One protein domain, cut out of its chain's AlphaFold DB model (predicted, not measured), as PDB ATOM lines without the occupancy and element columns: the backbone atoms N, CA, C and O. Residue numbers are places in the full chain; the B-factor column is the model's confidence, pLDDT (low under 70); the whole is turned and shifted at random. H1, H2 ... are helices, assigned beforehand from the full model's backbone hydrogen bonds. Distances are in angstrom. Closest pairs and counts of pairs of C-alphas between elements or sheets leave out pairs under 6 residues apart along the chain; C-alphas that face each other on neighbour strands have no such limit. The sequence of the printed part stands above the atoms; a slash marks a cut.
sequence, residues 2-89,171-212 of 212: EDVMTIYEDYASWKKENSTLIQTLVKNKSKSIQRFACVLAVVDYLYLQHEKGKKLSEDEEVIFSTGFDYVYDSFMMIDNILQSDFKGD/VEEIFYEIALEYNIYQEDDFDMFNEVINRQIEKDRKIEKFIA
ATOM      1  N   GLU A   2     315.391 232.033 406.607       42.91
ATOM      2  CA  GLU A   2     315.956 231.643 405.314       42.91
ATOM      3  C   GLU A   2     317.473 231.775 405.454       42.91
ATOM      4  O   GLU A   2     317.945 232.795 405.963       42.91
ATOM      5  N   ASP A   3     318.206 230.710 405.129       46.88
ATOM      6  CA  ASP A   3     319.653 230.804 404.941       46.88
ATOM      7  C   ASP A   3     319.855 231.763 403.771       46.88
ATOM      8  O   ASP A   3     319.517 231.444 402.631       46.88
ATOM      9  N   VAL A   4     320.307 232.979 404.071       52.25
ATOM     10  CA  VAL A   4     320.762 233.909 403.043       52.25
ATOM     11  C   VAL A   4     322.070 233.324 402.534       52.25
ATOM     12  O   VAL A   4     323.032 233.251 403.301       52.25
ATOM     13  N   MET A   5     322.072 232.855 401.285       68.25
ATOM     14  CA  MET A   5     323.293 232.384 400.635       68.25
ATOM     15  C   MET A   5     324.330 233.505 400.669       68.25
ATOM     16  O   MET A   5     324.014 234.686 400.518       68.25
ATOM     17  N   THR A   6     325.574 233.142 400.945       88.44
ATOM     18  CA  THR A   6     326.693 234.076 400.854       88.44
ATOM     19  C   THR A   6     326.979 234.391 399.388       88.44
ATOM     20  O   THR A   6     326.758 233.557 398.514       88.44
ATOM     21  N   ILE A   7     327.570 235.553 399.108       92.19
ATOM     22  CA  ILE A   7     327.951 235.939 397.738       92.19
ATOM     23  C   ILE A   7     328.872 234.910 397.047       92.19
ATOM     24  O   ILE A   7     328.851 234.747 395.829       92.19
ATOM     25  N   TYR A   8     329.652 234.151 397.823       92.38
ATOM     26  CA  TYR A   8     330.481 233.055 397.318       92.38
ATOM     27  C   TYR A   8     329.655 231.824 396.912       92.38
ATOM     28  O   TYR A   8     330.001 231.140 395.947       92.38
ATOM     29  N   GLU A   9     328.570 231.532 397.633       91.69
ATOM     30  CA  GLU A   9     327.615 230.472 397.286       91.69
ATOM     31  C   GLU A   9     326.774 230.863 396.066       91.69
ATOM     32  O   GLU A   9     326.537 230.013 395.201       91.69
ATOM     33  N   ASP A  10     326.402 232.141 395.948       93.81
ATOM     34  CA  ASP A  10     325.746 232.699 394.761       93.81
ATOM     35  C   ASP A  10     326.651 232.569 393.532       93.81
ATOM     36  O   ASP A  10     326.238 232.016 392.512       93.81
ATOM     37  N   TYR A  11     327.922 232.970 393.653       94.06
ATOM     38  CA  TYR A  11     328.915 232.813 392.590       94.06
ATOM     39  C   TYR A  11     329.089 231.352 392.166       94.06
ATOM     40  O   TYR A  11     329.063 231.027 390.975       94.06
ATOM     41  N   ALA A  12     329.233 230.442 393.134       89.56
ATOM     42  CA  ALA A  12     329.387 229.018 392.863       89.56
ATOM     43  C   ALA A  12     328.157 228.430 392.152       89.56
ATOM     44  O   ALA A  12     328.297 227.622 391.225       89.56
ATOM     45  N   SER A  13     326.960 228.846 392.567       91.56
ATOM     46  CA  SER A  13     325.691 228.417 391.979       91.56
ATOM     47  C   SER A  13     325.539 228.945 390.555       91.56
ATOM     48  O   SER A  13     325.363 228.143 389.635       91.56
ATOM     49  N   TRP A  14     325.740 230.249 390.346       94.31
ATOM     50  CA  TRP A  14     325.728 230.876 389.025       94.31
ATOM     51  C   TRP A  14     326.712 230.191 388.071       94.31
ATOM     52  O   TRP A  14     326.345 229.811 386.955       94.31
ATOM     53  N   LYS A  15     327.952 229.951 388.511       88.88
ATOM     54  CA  LYS A  15     328.977 229.316 387.674       88.88
ATOM     55  C   LYS A  15     328.594 227.888 387.288       88.88
ATOM     56  O   LYS A  15     328.841 227.461 386.159       88.88
ATOM     57  N   LYS A  16     327.979 227.139 388.206       87.00
ATOM     58  CA  LYS A  16     327.500 225.775 387.955       87.00
ATOM     59  C   LYS A  16     326.354 225.761 386.946       87.00
ATOM     60  O   LYS A  16     326.400 224.969 386.002       87.00
ATOM     61  N   GLU A  17     325.360 226.621 387.133       90.62
ATOM     62  CA  GLU A  17     324.193 226.739 386.252       90.62
ATOM     63  C   GLU A  17     324.599 227.122 384.826       90.62
ATOM     64  O   GLU A  17     324.109 226.536 383.861       90.62
ATOM     65  N   ASN A  18     325.587 228.006 384.697       89.25
ATOM     66  CA  ASN A  18     326.043 228.538 383.415       89.25
ATOM     67  C   ASN A  18     327.259 227.803 382.825       89.25
ATOM     68  O   ASN A  18     327.754 228.157 381.753       89.25
ATOM     69  N   SER A  19     327.724 226.739 383.487       83.81
ATOM     70  CA  SER A  19     328.963 226.024 383.157       83.81
ATOM     71  C   SER A  19     329.051 225.572 381.697       83.81
ATOM     72  O   SER A  19     330.108 225.690 381.082       83.81
ATOM     73  N   THR A  20     327.949 225.102 381.108       85.69
ATOM     74  CA  THR A  20     327.937 224.621 379.714       85.69
ATOM     75  C   THR A  20     328.152 225.759 378.718       85.69
ATOM     76  O   THR A  20     328.949 225.624 377.784       85.69
ATOM     77  N   LEU A  21     327.465 226.888 378.914       87.50
ATOM     78  CA  LEU A  21     327.591 228.048 378.036       87.50
ATOM     79  C   LEU A  21     328.964 228.703 378.207       87.50
ATOM     80  O   LEU A  21     329.654 228.905 377.208       87.50
ATOM     81  N   ILE A  22     329.410 228.907 379.452       84.38
ATOM     82  CA  ILE A  22     330.759 229.401 379.766       84.38
ATOM     83  C   ILE A  22     331.807 228.536 379.062       84.38
ATOM     84  O   ILE A  22     332.601 229.049 378.280       84.38
ATOM     85  N   GLN A  23     331.782 227.212 379.247       79.25
ATOM     86  CA  GLN A  23     332.745 226.309 378.605       79.25
ATOM     87  C   GLN A  23     332.708 226.392 377.076       79.25
ATOM     88  O   GLN A  23     333.750 226.283 376.430       79.25
ATOM     89  N   THR A  24     331.527 226.579 376.485       83.56
ATOM     90  CA  THR A  24     331.376 226.660 375.029       83.56
ATOM     91  C   THR A  24     331.955 227.956 374.477       83.56
ATOM     92  O   THR A  24     332.771 227.910 373.553       83.56
ATOM     93  N   LEU A  25     331.589 229.099 375.062       83.94
ATOM     94  CA  LEU A  25     332.134 230.402 374.684       83.94
ATOM     95  C   LEU A  25     333.652 230.424 374.890       83.94
ATOM     96  O   LEU A  25     334.386 230.898 374.020       83.94
ATOM     97  N   VAL A  26     334.135 229.801 375.972       74.75
ATOM     98  CA  VAL A  26     335.569 229.688 376.234       74.75
ATOM     99  C   VAL A  26     336.282 228.899 375.151       74.75
ATOM    100  O   VAL A  26     337.229 229.380 374.531       74.75
ATOM    101  N   LYS A  27     335.835 227.661 374.928       74.25
ATOM    102  CA  LYS A  27     336.452 226.732 373.978       74.25
ATOM    103  C   LYS A  27     336.528 227.329 372.574       74.25
ATOM    104  O   LYS A  27     337.476 227.050 371.842       74.25
ATOM    105  N   ASN A  28     335.544 228.147 372.214       77.94
ATOM    106  CA  ASN A  28     335.468 228.807 370.919       77.94
ATOM    107  C   ASN A  28     336.282 230.108 370.848       77.94
ATOM    108  O   ASN A  28     336.320 230.720 369.783       77.94
ATOM    109  N   LYS A  29     336.944 230.517 371.941       77.75
ATOM    110  CA  LYS A  29     337.628 231.812 372.074       77.75
ATOM    111  C   LYS A  29     336.700 232.965 371.686       77.75
ATOM    112  O   LYS A  29     337.078 233.821 370.886       77.75
ATOM    113  N   SER A  30     335.474 232.919 372.214       83.19
ATOM    114  CA  SER A  30     334.414 233.877 371.905       83.19
ATOM    115  C   SER A  30     334.906 235.304 372.126       83.19
ATOM    116  O   SER A  30     335.425 235.639 373.190       83.19
ATOM    117  N   LYS A  31     334.748 236.138 371.100       86.75
ATOM    118  CA  LYS A  31     335.124 237.555 371.127       86.75
ATOM    119  C   LYS A  31     334.157 238.380 371.968       86.75
ATOM    120  O   LYS A  31     334.547 239.420 372.489       86.75
ATOM    121  N   SER A  32     332.925 237.900 372.113       85.62
ATOM    122  CA  SER A  32     331.858 238.561 372.868       85.62
ATOM    123  C   SER A  32     332.119 238.570 374.379       85.62
ATOM    124  O   SER A  32     331.548 239.381 375.093       85.62
ATOM    125  N   ILE A  33     332.990 237.683 374.882       82.75
ATOM    126  CA  ILE A  33     333.307 237.583 376.318       82.75
ATOM    127  C   ILE A  33     334.733 238.002 376.678       82.75
ATOM    128  O   ILE A  33     335.122 237.918 377.842       82.75
ATOM    129  N   GLN A  34     335.530 238.445 375.700       79.44
ATOM    130  CA  GLN A  34     336.933 238.810 375.934       79.44
ATOM    131  C   GLN A  34     337.073 239.930 376.971       79.44
ATOM    132  O   GLN A  34     337.914 239.821 377.857       79.44
ATOM    133  N   ARG A  35     336.197 240.936 376.913       76.25
ATOM    134  CA  ARG A  35     336.249 242.127 377.774       76.25
ATOM    135  C   ARG A  35     336.098 241.858 379.275       76.25
ATOM    136  O   ARG A  35     336.696 242.543 380.089       76.25
ATOM    137  N   PHE A  36     335.333 240.837 379.673       83.06
ATOM    138  CA  PHE A  36     335.166 240.490 381.095       83.06
ATOM    139  C   PHE A  36     335.957 239.242 381.499       83.06
ATOM    140  O   PHE A  36     335.866 238.788 382.640       83.06
ATOM    141  N   ALA A  37     336.773 238.685 380.597       79.06
ATOM    142  CA  ALA A  37     337.637 237.547 380.904       79.06
ATOM    143  C   ALA A  37     338.638 237.882 382.019       79.06
ATOM    144  O   ALA A  37     338.906 237.050 382.888       79.06
ATOM    145  N   CYS A  38     339.166 239.106 381.994       80.06
ATOM    146  CA  CYS A  38     340.053 239.632 383.018       80.06
ATOM    147  C   CYS A  38     339.364 239.674 384.392       80.06
ATOM    148  O   CYS A  38     339.859 239.089 385.358       80.06
ATOM    149  N   VAL A  39     338.166 240.264 384.438       90.12
ATOM    150  CA  VAL A  39     337.340 240.359 385.646       90.12
ATOM    151  C   VAL A  39     337.038 238.969 386.205       90.12
ATOM    152  O   VAL A  39     337.307 238.690 387.373       90.12
ATOM    153  N   LEU A  40     336.581 238.049 385.348       87.44
ATOM    154  CA  LEU A  40     336.298 236.667 385.732       87.44
ATOM    155  C   LEU A  40     337.528 235.972 386.335       87.44
ATOM    156  O   LEU A  40     337.378 235.224 387.297       87.44
ATOM    157  N   ALA A  41     338.736 236.227 385.820       83.75
ATOM    158  CA  ALA A  41     339.967 235.633 386.340       83.75
ATOM    159  C   ALA A  41     340.295 236.091 387.771       83.75
ATOM    160  O   ALA A  41     340.693 235.271 388.601       83.75
ATOM    161  N   VAL A  42     340.119 237.381 388.069       90.81
ATOM    162  CA  VAL A  42     340.312 237.934 389.421       90.81
ATOM    163  C   VAL A  42     339.263 237.381 390.378       90.81
ATOM    164  O   VAL A  42     339.616 236.885 391.450       90.81
ATOM    165  N   VAL A  43     337.989 237.396 389.977       92.81
ATOM    166  CA  VAL A  43     336.880 236.842 390.771       92.81
ATOM    167  C   VAL A  43     337.139 235.368 391.089       92.81
ATOM    168  O   VAL A  43     337.057 234.956 392.247       92.81
ATOM    169  N   ASP A  44     337.561 234.584 390.093       88.81
ATOM    170  CA  ASP A  44     337.940 233.185 390.281       88.81
ATOM    171  C   ASP A  44     339.124 233.018 391.232       88.81
ATOM    172  O   ASP A  44     339.126 232.131 392.091       88.81
ATOM    173  N   TYR A  45     340.147 233.858 391.099       89.81
ATOM    174  CA  TYR A  45     341.311 233.817 391.973       89.81
ATOM    175  C   TYR A  45     340.924 234.055 393.437       89.81
ATOM    176  O   TYR A  45     341.346 233.275 394.302       89.81
ATOM    177  N   LEU A  46     340.116 235.082 393.711       93.06
ATOM    178  CA  LEU A  46     339.657 235.436 395.055       93.06
ATOM    179  C   LEU A  46     338.731 234.360 395.630       93.06
ATOM    180  O   LEU A  46     338.952 233.912 396.759       93.06
ATOM    181  N   TYR A  47     337.799 233.833 394.829       92.69
ATOM    182  CA  TYR A  47     336.978 232.680 395.208       92.69
ATOM    183  C   TYR A  47     337.839 231.468 395.588       92.69
ATOM    184  O   TYR A  47     337.625 230.818 396.611       92.69
ATOM    185  N   LEU A  48     338.891 231.176 394.816       88.75
ATOM    186  CA  LEU A  48     339.818 230.089 395.129       88.75
ATOM    187  C   LEU A  48     340.644 230.339 396.396       88.75
ATOM    188  O   LEU A  48     341.052 229.369 397.040       88.75
ATOM    189  N   GLN A  49     340.951 231.590 396.748       88.94
ATOM    190  CA  GLN A  49     341.579 231.895 398.036       88.94
ATOM    191  C   GLN A  49     340.597 231.639 399.185       88.94
ATOM    192  O   GLN A  49     340.981 230.977 400.155       88.94
ATOM    193  N   HIS A  50     339.344 232.080 399.038       89.38
ATOM    194  CA  HIS A  50     338.267 231.833 399.996       89.38
ATOM    195  C   HIS A  50     338.067 230.329 400.253       89.38
ATOM    196  O   HIS A  50     338.159 229.876 401.391       89.38
ATOM    197  N   GLU A  51     337.944 229.525 399.192       88.06
ATOM    198  CA  GLU A  51     337.799 228.059 399.252       88.06
ATOM    199  C   GLU A  51     338.967 227.353 399.964       88.06
ATOM    200  O   GLU A  51     338.811 226.290 400.565       88.06
ATOM    201  N   LYS A  52     340.171 227.938 399.921       88.69
ATOM    202  CA  LYS A  52     341.348 227.429 400.649       88.69
ATOM    203  C   LYS A  52     341.340 227.811 402.133       88.69
ATOM    204  O   LYS A  52     342.323 227.551 402.827       88.69
ATOM    205  N   GLY A  53     340.272 228.442 402.615       88.69
ATOM    206  CA  GLY A  53     340.140 228.946 403.977       88.69
ATOM    207  C   GLY A  53     340.961 230.206 404.244       88.69
ATOM    208  O   GLY A  53     341.181 230.540 405.411       88.69
ATOM    209  N   LYS A  54     341.451 230.902 403.205       90.94
ATOM    210  CA  LYS A  54     342.062 232.218 403.408       90.94
ATOM    211  C   LYS A  54     340.955 233.234 403.641       90.94
ATOM    212  O   LYS A  54     340.007 233.317 402.868       90.94
ATOM    213  N   LYS A  55     341.112 234.025 404.699       91.50
ATOM    214  CA  LYS A  55     340.258 235.179 404.934       91.50
ATOM    215  C   LYS A  55     340.672 236.289 403.968       91.50
ATOM    216  O   LYS A  55     341.828 236.709 404.023       91.50
ATOM    217  N   LEU A  56     339.746 236.710 403.114       93.06
ATOM    218  CA  LEU A  56     339.927 237.884 402.271       93.06
ATOM    219  C   LEU A  56     339.933 239.151 403.141       93.06
ATOM    220  O   LEU A  56     339.324 239.197 404.215       93.06
ATOM    221  N   SER A  57     340.698 240.148 402.720       96.31
ATOM    222  CA  SER A  57     340.604 241.511 403.245       96.31
ATOM    223  C   SER A  57     339.286 242.170 402.827       96.31
ATOM    224  O   SER A  57     338.636 241.711 401.896       96.31
ATOM    225  N   GLU A  58     338.894 243.253 403.503       95.31
ATOM    226  CA  GLU A  58     337.676 244.002 403.141       95.31
ATOM    227  C   GLU A  58     337.738 244.501 401.687       95.31
ATOM    228  O   GLU A  58     336.761 244.372 400.955       95.31
ATOM    229  N   ASP A  59     338.909 244.964 401.239       96.00
ATOM    230  CA  ASP A  59     339.125 245.391 399.852       96.00
ATOM    231  C   ASP A  59     338.963 244.218 398.868       96.00
ATOM    232  O   ASP A  59     338.300 244.350 397.846       96.00
ATOM    233  N   GLU A  60     339.501 243.038 399.191       96.56
ATOM    234  CA  GLU A  60     339.328 241.823 398.380       96.56
ATOM    235  C   GLU A  60     337.873 241.351 398.318       96.56
ATOM    236  O   GLU A  60     337.431 240.858 397.281       96.56
ATOM    237  N   GLU A  61     337.116 241.491 399.408       95.94
ATOM    238  CA  GLU A  61     335.685 241.179 399.432       95.94
ATOM    239  C   GLU A  61     334.893 242.141 398.534       95.94
ATOM    240  O   GLU A  61     334.009 241.698 397.796       95.94
ATOM    241  N   VAL A  62     335.246 243.432 398.529       96.19
ATOM    242  CA  VAL A  62     334.656 244.432 397.625       96.19
ATOM    243  C   VAL A  62     335.019 244.133 396.169       96.19
ATOM    244  O   VAL A  62     334.122 244.074 395.332       96.19
ATOM    245  N   ILE A  63     336.294 243.861 395.866       96.50
ATOM    246  CA  ILE A  63     336.745 243.479 394.516       96.50
ATOM    247  C   ILE A  63     335.996 242.231 394.039       96.50
ATOM    248  O   ILE A  63     335.527 242.188 392.904       96.50
ATOM    249  N   PHE A  64     335.850 241.219 394.899       96.56
ATOM    250  CA  PHE A  64     335.092 240.019 394.562       96.56
ATOM    251  C   PHE A  64     333.632 240.346 394.230       96.56
ATOM    252  O   PHE A  64     333.144 239.912 393.191       96.56
ATOM    253  N   SER A  65     332.956 241.122 395.085       95.94
ATOM    254  CA  SER A  65     331.548 241.485 394.896       95.94
ATOM    255  C   SER A  65     331.335 242.270 393.609       95.94
ATOM    256  O   SER A  65     330.563 241.845 392.757       95.94
ATOM    257  N   THR A  66     332.065 243.371 393.428       94.31
ATOM    258  CA  THR A  66     331.939 244.235 392.249       94.31
ATOM    259  C   THR A  66     332.289 243.488 390.965       94.31
ATOM    260  O   THR A  66     331.608 243.637 389.953       94.31
ATOM    261  N   GLY A  67     333.327 242.651 390.999       95.31
ATOM    262  CA  GLY A  67     333.712 241.849 389.844       95.31
ATOM    263  C   GLY A  67     332.678 240.784 389.502       95.31
ATOM    264  O   GLY A  67     332.428 240.531 388.323       95.31
ATOM    265  N   PHE A  68     332.069 240.154 390.511       95.75
ATOM    266  CA  PHE A  68     331.022 239.170 390.278       95.75
ATOM    267  C   PHE A  68     329.771 239.821 389.687       95.75
ATOM    268  O   PHE A  68     329.298 239.328 388.666       95.75
ATOM    269  N   ASP A  69     329.300 240.938 390.247       94.25
ATOM    270  CA  ASP A  69     328.146 241.674 389.715       94.25
ATOM    271  C   ASP A  69     328.367 242.034 388.234       94.25
ATOM    272  O   ASP A  69     327.542 241.716 387.377       94.25
ATOM    273  N   TYR A  70     329.552 242.560 387.902       93.62
ATOM    274  CA  TYR A  70     329.916 242.901 386.526       93.62
ATOM    275  C   TYR A  70     329.902 241.700 385.569       93.62
ATOM    276  O   TYR A  70     329.360 241.769 384.461       93.62
ATOM    277  N   VAL A  71     330.515 240.585 385.979       92.56
ATOM    278  CA  VAL A  71     330.555 239.353 385.179       92.56
ATOM    279  C   VAL A  71     329.155 238.781 385.009       92.56
ATOM    280  O   VAL A  71     328.824 238.320 383.916       92.56
ATOM    281  N   TYR A  72     328.348 238.794 386.068       93.81
ATOM    282  CA  TYR A  72     326.977 238.315 386.039       93.81
ATOM    283  C   TYR A  72     326.159 239.113 385.023       93.81
ATOM    284  O   TYR A  72     325.622 238.516 384.090       93.81
ATOM    285  N   ASP A  73     326.132 240.440 385.133       93.19
ATOM    286  CA  ASP A  73     325.338 241.303 384.255       93.19
ATOM    287  C   ASP A  73     325.789 241.198 382.794       93.19
ATOM    288  O   ASP A  73     324.969 240.946 381.902       93.19
ATOM    289  N   SER A  74     327.103 241.262 382.551       92.44
ATOM    290  CA  SER A  74     327.681 241.094 381.211       92.44
ATOM    291  C   SER A  74     327.312 239.741 380.600       92.44
ATOM    292  O   SER A  74     326.925 239.648 379.432       92.44
ATOM    293  N   PHE A  75     327.414 238.668 381.386       93.38
ATOM    294  CA  PHE A  75     327.094 237.324 380.925       93.38
ATOM    295  C   PHE A  75     325.601 237.163 380.644       93.38
ATOM    296  O   PHE A  75     325.237 236.606 379.608       93.38
ATOM    297  N   MET A  76     324.737 237.662 381.528       93.88
ATOM    298  CA  MET A  76     323.289 237.582 381.354       93.88
ATOM    299  C   MET A  76     322.828 238.375 380.133       93.88
ATOM    300  O   MET A  76     321.933 237.924 379.421       93.88
ATOM    301  N   MET A  77     323.453 239.515 379.832       94.19
ATOM    302  CA  MET A  77     323.186 240.252 378.598       94.19
ATOM    303  C   MET A  77     323.543 239.425 377.357       94.19
ATOM    304  O   MET A  77     322.738 239.326 376.431       94.19
ATOM    305  N   ILE A  78     324.708 238.775 377.350       94.56
ATOM    306  CA  ILE A  78     325.140 237.928 376.229       94.56
ATOM    307  C   ILE A  78     324.256 236.696 376.076       94.56
ATOM    308  O   ILE A  78     323.881 236.367 374.952       94.56
ATOM    309  N   ASP A  79     323.909 236.015 377.170       95.00
ATOM    310  CA  ASP A  79     323.003 234.868 377.101       95.00
ATOM    311  C   ASP A  79     321.623 235.305 376.601       95.00
ATOM    312  O   ASP A  79     321.071 234.672 375.704       95.00
ATOM    313  N   ASN A  80     321.104 236.442 377.069       95.25
ATOM    314  CA  ASN A  80     319.852 236.987 376.554       95.25
ATOM    315  C   ASN A  80     319.918 237.216 375.040       95.25
ATOM    316  O   ASN A  80     319.075 236.664 374.338       95.25
ATOM    317  N   ILE A  81     320.941 237.915 374.532       95.38
ATOM    318  CA  ILE A  81     321.161 238.129 373.088       95.38
ATOM    319  C   ILE A  81     321.238 236.792 372.337       95.38
ATOM    320  O   ILE A  81     320.608 236.598 371.290       95.38
ATOM    321  N   LEU A  82     321.993 235.834 372.880       95.69
ATOM    322  CA  LEU A  82     322.137 234.500 372.309       95.69
ATOM    323  C   LEU A  82     320.775 233.812 372.167       95.69
ATOM    324  O   LEU A  82     320.491 233.226 371.117       95.69
ATOM    325  N   GLN A  83     319.929 233.870 373.197       95.44
ATOM    326  CA  GLN A  83     318.621 233.225 373.188       95.44
ATOM    327  C   GLN A  83     317.593 233.985 372.335       95.44
ATOM    328  O   GLN A  83     316.873 233.347 371.559       95.44
ATOM    329  N   SER A  84     317.513 235.315 372.438       94.00
ATOM    330  CA  SER A  84     316.500 236.137 371.760       94.00
ATOM    331  C   SER A  84     316.756 236.264 370.264       94.00
ATOM    332  O   SER A  84     315.881 235.943 369.452       94.00
ATOM    333  N   ASP A  85     317.965 236.674 369.887       94.12
ATOM    334  CA  ASP A  85     318.271 237.124 368.525       94.12
ATOM    335  C   ASP A  85     318.910 236.008 367.693       94.12
ATOM    336  O   ASP A  85     318.661 235.852 366.485       94.12
ATOM    337  N   PHE A  86     319.675 235.142 368.360       95.38
ATOM    338  CA  PHE A  86     320.414 234.054 367.721       95.38
ATOM    339  C   PHE A  86     319.833 232.664 367.986       95.38
ATOM    340  O   PHE A  86     320.242 231.713 367.322       95.38
ATOM    341  N   LYS A  87     318.815 232.536 368.852       95.56
ATOM    342  CA  LYS A  87     318.120 231.270 369.161       95.56
ATOM    343  C   LYS A  87     319.081 230.147 369.577       95.56
ATOM    344  O   LYS A  87     318.907 228.998 369.171       95.56
ATOM    345  N   GLY A  88     320.117 230.494 370.338       94.44
ATOM    346  CA  GLY A  88     321.157 229.571 370.790       94.44
ATOM    347  C   GLY A  88     322.284 229.312 369.781       94.44
ATOM    348  O   GLY A  88     323.187 228.532 370.086       94.44
ATOM    349  N   ASP A  89     322.276 229.931 368.594       94.75
ATOM    350  CA  ASP A  89     323.355 229.769 367.611       94.75
ATOM    351  C   ASP A  89     324.556 230.670 367.931       94.75
ATOM    352  O   ASP A  89     324.669 231.809 367.472       94.75
ATOM    353  N   VAL A 171     335.652 249.101 384.333       87.25
ATOM    354  CA  VAL A 171     335.814 247.922 385.203       87.25
ATOM    355  C   VAL A 171     336.891 246.986 384.642       87.25
ATOM    356  O   VAL A 171     337.675 246.422 385.398       87.25
ATOM    357  N   GLU A 172     336.975 246.866 383.316       83.94
ATOM    358  CA  GLU A 172     338.013 246.093 382.630       83.94
ATOM    359  C   GLU A 172     339.431 246.584 382.978       83.94
ATOM    360  O   GLU A 172     340.269 245.773 383.372       83.94
ATOM    361  N   GLU A 173     339.693 247.894 382.902       86.19
ATOM    362  CA  GLU A 173     341.001 248.487 383.227       86.19
ATOM    363  C   GLU A 173     341.385 248.270 384.695       86.19
ATOM    364  O   GLU A 173     342.487 247.799 384.982       86.19
ATOM    365  N   ILE A 174     340.460 248.532 385.624       90.94
ATOM    366  CA  ILE A 174     340.698 248.356 387.065       90.94
ATOM    367  C   ILE A 174     341.055 246.897 387.376       90.94
ATOM    368  O   ILE A 174     342.024 246.610 388.081       90.94
ATOM    369  N   PHE A 175     340.286 245.947 386.842       91.81
ATOM    370  CA  PHE A 175     340.530 244.529 387.092       91.81
ATOM    371  C   PHE A 175     341.801 244.020 386.416       91.81
ATOM    372  O   PHE A 175     342.433 243.097 386.940       91.81
ATOM    373  N   TYR A 176     342.213 244.631 385.305       86.81
ATOM    374  CA  TYR A 176     343.479 244.313 384.660       86.81
ATOM    375  C   TYR A 176     344.660 244.678 385.561       86.81
ATOM    376  O   TYR A 176     345.546 243.849 385.775       86.81
ATOM    377  N   GLU A 177     344.637 245.866 386.167       89.25
ATOM    378  CA  GLU A 177     345.655 246.289 387.133       89.25
ATOM    379  C   GLU A 177     345.699 245.367 388.359       89.25
ATOM    380  O   GLU A 177     346.764 244.860 388.716       89.25
ATOM    381  N   ILE A 178     344.541 245.048 388.942       91.44
ATOM    382  CA  ILE A 178     344.433 244.125 390.085       91.44
ATOM    383  C   ILE A 178     345.021 242.749 389.745       91.44
ATOM    384  O   ILE A 178     345.727 242.124 390.544       91.44
ATOM    385  N   ALA A 179     344.747 242.244 388.548       87.50
ATOM    386  CA  ALA A 179     345.269 240.960 388.119       87.50
ATOM    387  C   ALA A 179     346.796 240.965 387.932       87.50
ATOM    388  O   ALA A 179     347.444 239.954 388.240       87.50
ATOM    389  N   LEU A 180     347.382 242.085 387.492       84.88
ATOM    390  CA  LEU A 180     348.835 242.276 387.481       84.88
ATOM    391  C   LEU A 180     349.403 242.259 388.905       84.88
ATOM    392  O   LEU A 180     350.374 241.546 389.163       84.88
ATOM    393  N   GLU A 181     348.779 242.973 389.845       90.31
ATOM    394  CA  GLU A 181     349.211 243.007 391.250       90.31
ATOM    395  C   GLU A 181     349.217 241.612 391.890       90.31
ATOM    396  O   GLU A 181     350.183 241.213 392.554       90.31
ATOM    397  N   TYR A 182     348.181 240.813 391.627       87.38
ATOM    398  CA  TYR A 182     348.097 239.433 392.106       87.38
ATOM    399  C   TYR A 182     348.972 238.439 391.334       87.38
ATOM    400  O   TYR A 182     348.999 237.257 391.692       87.38
ATOM    401  N   ASN A 183     349.721 238.886 390.319       83.44
ATOM    402  CA  ASN A 183     350.495 238.030 389.417       83.44
ATOM    403  C   ASN A 183     349.635 236.915 388.795       83.44
ATOM    404  O   ASN A 183     350.088 235.782 388.616       83.44
ATOM    405  N   ILE A 184     348.373 237.228 388.496       80.38
ATOM    406  CA  ILE A 184     347.482 236.336 387.751       80.38
ATOM    407  C   ILE A 184     347.962 236.256 386.295       80.38
ATOM    408  O   ILE A 184     347.852 235.197 385.680       80.38
ATOM    409  N   TYR A 185     348.560 237.338 385.782       67.62
ATOM    410  CA  TYR A 185     349.138 237.417 384.442       67.62
ATOM    411  C   TYR A 185     350.655 237.239 384.477       67.62
ATOM    412  O   TYR A 185     351.372 237.946 385.184       67.62
ATOM    413  N   GLN A 186     351.148 236.269 383.709       52.00
ATOM    414  CA  GLN A 186     352.564 236.087 383.401       52.00
ATOM    415  C   GLN A 186     352.671 236.013 381.869       52.00
ATOM    416  O   GLN A 186     352.263 235.017 381.287       52.00
ATOM    417  N   GLU A 187     353.145 237.105 381.258       43.69
ATOM    418  CA  GLU A 187     353.662 237.243 379.880       43.69
ATOM    419  C   GLU A 187     352.987 236.383 378.779       43.69
ATOM    420  O   GLU A 187     353.590 235.434 378.292       43.69
ATOM    421  N   ASP A 188     351.736 236.716 378.416       49.34
ATOM    422  CA  ASP A 188     351.149 236.719 377.051       49.34
ATOM    423  C   ASP A 188     349.597 236.658 377.127       49.34
ATOM    424  O   ASP A 188     348.994 235.639 377.478       49.34
ATOM    425  N   ASP A 189     348.926 237.761 376.765       49.78
ATOM    426  CA  ASP A 189     347.498 238.042 377.041       49.78
ATOM    427  C   ASP A 189     346.491 237.021 376.458       49.78
ATOM    428  O   ASP A 189     345.351 236.911 376.912       49.78
ATOM    429  N   PHE A 190     346.890 236.233 375.452       44.06
ATOM    430  CA  PHE A 190     346.006 235.287 374.752       44.06
ATOM    431  C   PHE A 190     345.905 233.894 375.406       44.06
ATOM    432  O   PHE A 190     344.943 233.160 375.136       44.06
ATOM    433  N   ASP A 191     346.862 233.513 376.256       49.81
ATOM    434  CA  ASP A 191     346.877 232.210 376.944       49.81
ATOM    435  C   ASP A 191     346.125 232.230 378.285       49.81
ATOM    436  O   ASP A 191     345.642 231.200 378.755       49.81
ATOM    437  N   MET A 192     345.896 233.423 378.823       52.84
ATOM    438  CA  MET A 192     345.236 233.738 380.090       52.84
ATOM    439  C   MET A 192     343.825 233.149 380.241       52.84
ATOM    440  O   MET A 192     343.511 232.465 381.216       52.84
ATOM    441  N   PHE A 193     342.973 233.358 379.237       51.53
ATOM    442  CA  PHE A 193     341.606 232.842 379.244       51.53
ATOM    443  C   PHE A 193     341.564 231.308 379.146       51.53
ATOM    444  O   PHE A 193     340.725 230.648 379.763       51.53
ATOM    445  N   ASN A 194     342.532 230.720 378.431       53.16
ATOM    446  CA  ASN A 194     342.685 229.271 378.356       53.16
ATOM    447  C   ASN A 194     343.245 228.706 379.665       53.16
ATOM    448  O   ASN A 194     342.831 227.627 380.068       53.16
ATOM    449  N   GLU A 195     344.162 229.393 380.347       53.72
ATOM    450  CA  GLU A 195     344.796 228.893 381.569       53.72
ATOM    451  C   GLU A 195     343.837 228.884 382.768       53.72
ATOM    452  O   GLU A 195     343.743 227.871 383.467       53.72
ATOM    453  N   VAL A 196     343.062 229.956 382.967       52.00
ATOM    454  CA  VAL A 196     342.038 230.043 384.029       52.00
ATOM    455  C   VAL A 196     340.995 228.936 383.862       52.00
ATOM    456  O   VAL A 196     340.673 228.219 384.812       52.00
ATOM    457  N   ILE A 197     340.537 228.703 382.631       53.41
ATOM    458  CA  ILE A 197     339.514 227.693 382.359       53.41
ATOM    459  C   ILE A 197     340.100 226.279 382.281       53.41
ATOM    460  O   ILE A 197     339.451 225.340 382.730       53.41
ATOM    461  N   ASN A 198     341.337 226.079 381.815       51.62
ATOM    462  CA  ASN A 198     342.005 224.774 381.895       51.62
ATOM    463  C   ASN A 198     342.205 224.350 383.356       51.62
ATOM    464  O   ASN A 198     341.930 223.198 383.695       51.62
ATOM    465  N   ARG A 199     342.589 225.279 384.243       51.59
ATOM    466  CA  ARG A 199     342.639 225.031 385.694       51.59
ATOM    467  C   ARG A 199     341.256 224.658 386.250       51.59
ATOM    468  O   ARG A 199     341.172 223.776 387.106       51.59
ATOM    469  N   GLN A 200     340.177 225.255 385.738       50.28
ATOM    470  CA  GLN A 200     338.797 224.923 386.117       50.28
ATOM    471  C   GLN A 200     338.347 223.543 385.597       50.28
ATOM    472  O   GLN A 200     337.871 222.724 386.379       50.28
ATOM    473  N   ILE A 201     338.579 223.231 384.317       51.06
ATOM    474  CA  ILE A 201     338.295 221.920 383.705       51.06
ATOM    475  C   ILE A 201     339.050 220.806 384.446       51.06
ATOM    476  O   ILE A 201     338.521 219.711 384.656       51.06
ATOM    477  N   GLU A 202     340.292 221.057 384.866       52.53
ATOM    478  CA  GLU A 202     341.058 220.119 385.689       52.53
ATOM    479  C   GLU A 202     340.492 219.948 387.106       52.53
ATOM    480  O   GLU A 202     340.575 218.844 387.657       52.53
ATOM    481  N   LYS A 203     339.917 221.000 387.706       53.66
ATOM    482  CA  LYS A 203     339.273 220.952 389.028       53.66
ATOM    483  C   LYS A 203     337.960 220.163 388.976       53.66
ATOM    484  O   LYS A 203     337.789 219.245 389.776       53.66
ATOM    485  N   ASP A 204     337.103 220.422 387.992       48.28
ATOM    486  CA  ASP A 204     335.810 219.738 387.837       48.28
ATOM    487  C   ASP A 204     336.002 218.234 387.560       48.28
ATOM    488  O   ASP A 204     335.385 217.386 388.206       48.28
ATOM    489  N   ARG A 205     336.994 217.873 386.728       50.34
ATOM    490  CA  ARG A 205     337.409 216.470 386.512       50.34
ATOM    491  C   ARG A 205     337.940 215.776 387.769       50.34
ATOM    492  O   ARG A 205     337.896 214.547 387.854       50.34
ATOM    493  N   LYS A 206     338.518 216.517 388.721       45.25
ATOM    494  CA  LYS A 206     338.971 215.960 390.008       45.25
ATOM    495  C   LYS A 206     337.797 215.742 390.960       45.25
ATOM    496  O   LYS A 206     337.804 214.737 391.661       45.25
ATOM    497  N   ILE A 207     336.797 216.623 390.950       41.75
ATOM    498  CA  ILE A 207     335.582 216.502 391.772       41.75
ATOM    499  C   ILE A 207     334.743 215.294 391.324       41.75
ATOM    500  O   ILE A 207     334.362 214.479 392.161       41.75
ATOM    501  N   GLU A 208     334.558 215.087 390.017       38.44
ATOM    502  CA  GLU A 208     333.841 213.914 389.481       38.44
ATOM    503  C   GLU A 208     334.520 212.577 389.832       38.44
ATOM    504  O   GLU A 208     333.845 211.583 390.086       38.44
ATOM    505  N   LYS A 209     335.857 212.549 389.919       38.28
ATOM    506  CA  LYS A 209     336.625 211.353 390.321       38.28
ATOM    507  C   LYS A 209     336.556 211.022 391.813       38.28
ATOM    508  O   LYS A 209     336.959 209.927 392.184       38.28
ATOM    509  N   PHE A 210     336.110 211.950 392.657       37.12
ATOM    510  CA  PHE A 210     335.951 211.728 394.100       37.12
ATOM    511  C   PHE A 210     334.535 211.274 394.484       37.12
ATOM    512  O   PHE A 210     334.325 210.846 395.616       37.12
ATOM    513  N   ILE A 211     333.577 211.373 393.556       39.03
ATOM    514  CA  ILE A 211     332.159 211.033 393.758       39.03
ATOM    515  C   ILE A 211     331.783 209.704 393.053       39.03
ATOM    516  O   ILE A 211     330.691 209.180 393.273       39.03
ATOM    517  N   ALA A 212     332.695 209.127 392.258       40.00
ATOM    518  CA  ALA A 212     332.585 207.794 391.648       40.00
ATOM    519  C   ALA A 212     333.360 206.733 392.446       40.00
ATOM    520  O   ALA A 212     332.857 205.589 392.535       40.00
TER     521      ALA A 212
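AT A GLANCE: This is residues 2 to 89 and 171 to 212 of the 212 residues of an uncharacterized protein of Anaeroplasma bactoclasticum (UniProt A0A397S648). A kinked helix, H3, is the core; H4 folds back on it, H5 crosses it, and H6 meets H3 and H2, its residues 202 to 211 sticking out. H1 lies near H3 and H4. The printed part has 130 residues with six named helices, H1 to H6, no named strand: all helix, compact, radius of gyration of the C-alphas 15.1 A, spans 42 by 38 by 32 A.

HOW THE PARTS SIT: H1, residues 7 to 17, is close to but not clearly touching H4, residues 58 to 84. H2, residues 19 to 27, touches H6, residues 192 to 211; closest C-alphas Val 26 and Asn 194, 7.4 A. H3, residues 31 to 51, and H4 form a hairpin; closest C-alphas Val 43 and Phe 64, 5.3 A. H3 touches H5, residues 171 to 181, with residues 35 to 42 alone; closest C-alphas Val 39 and Phe 175, 5.4 A. Every O i to N i+4 pair is within hydrogen-bond range in H1, H2, H4 and H5, 13 of 17 in H3, 15 of 16 in H6.

IN THESE COORDINATES: H1 begins at C-alpha 7 (327.951, 235.939, 397.738); H6 ends at C-alpha 211 (332.159, 211.033, 393.758). H4 is 38.7 A long.

THE WHOLE: Residues 90 to 170 are not printed, a 28.2 A gap. pLDDT is under 70 at residues 2 to 5 and 185 to 212.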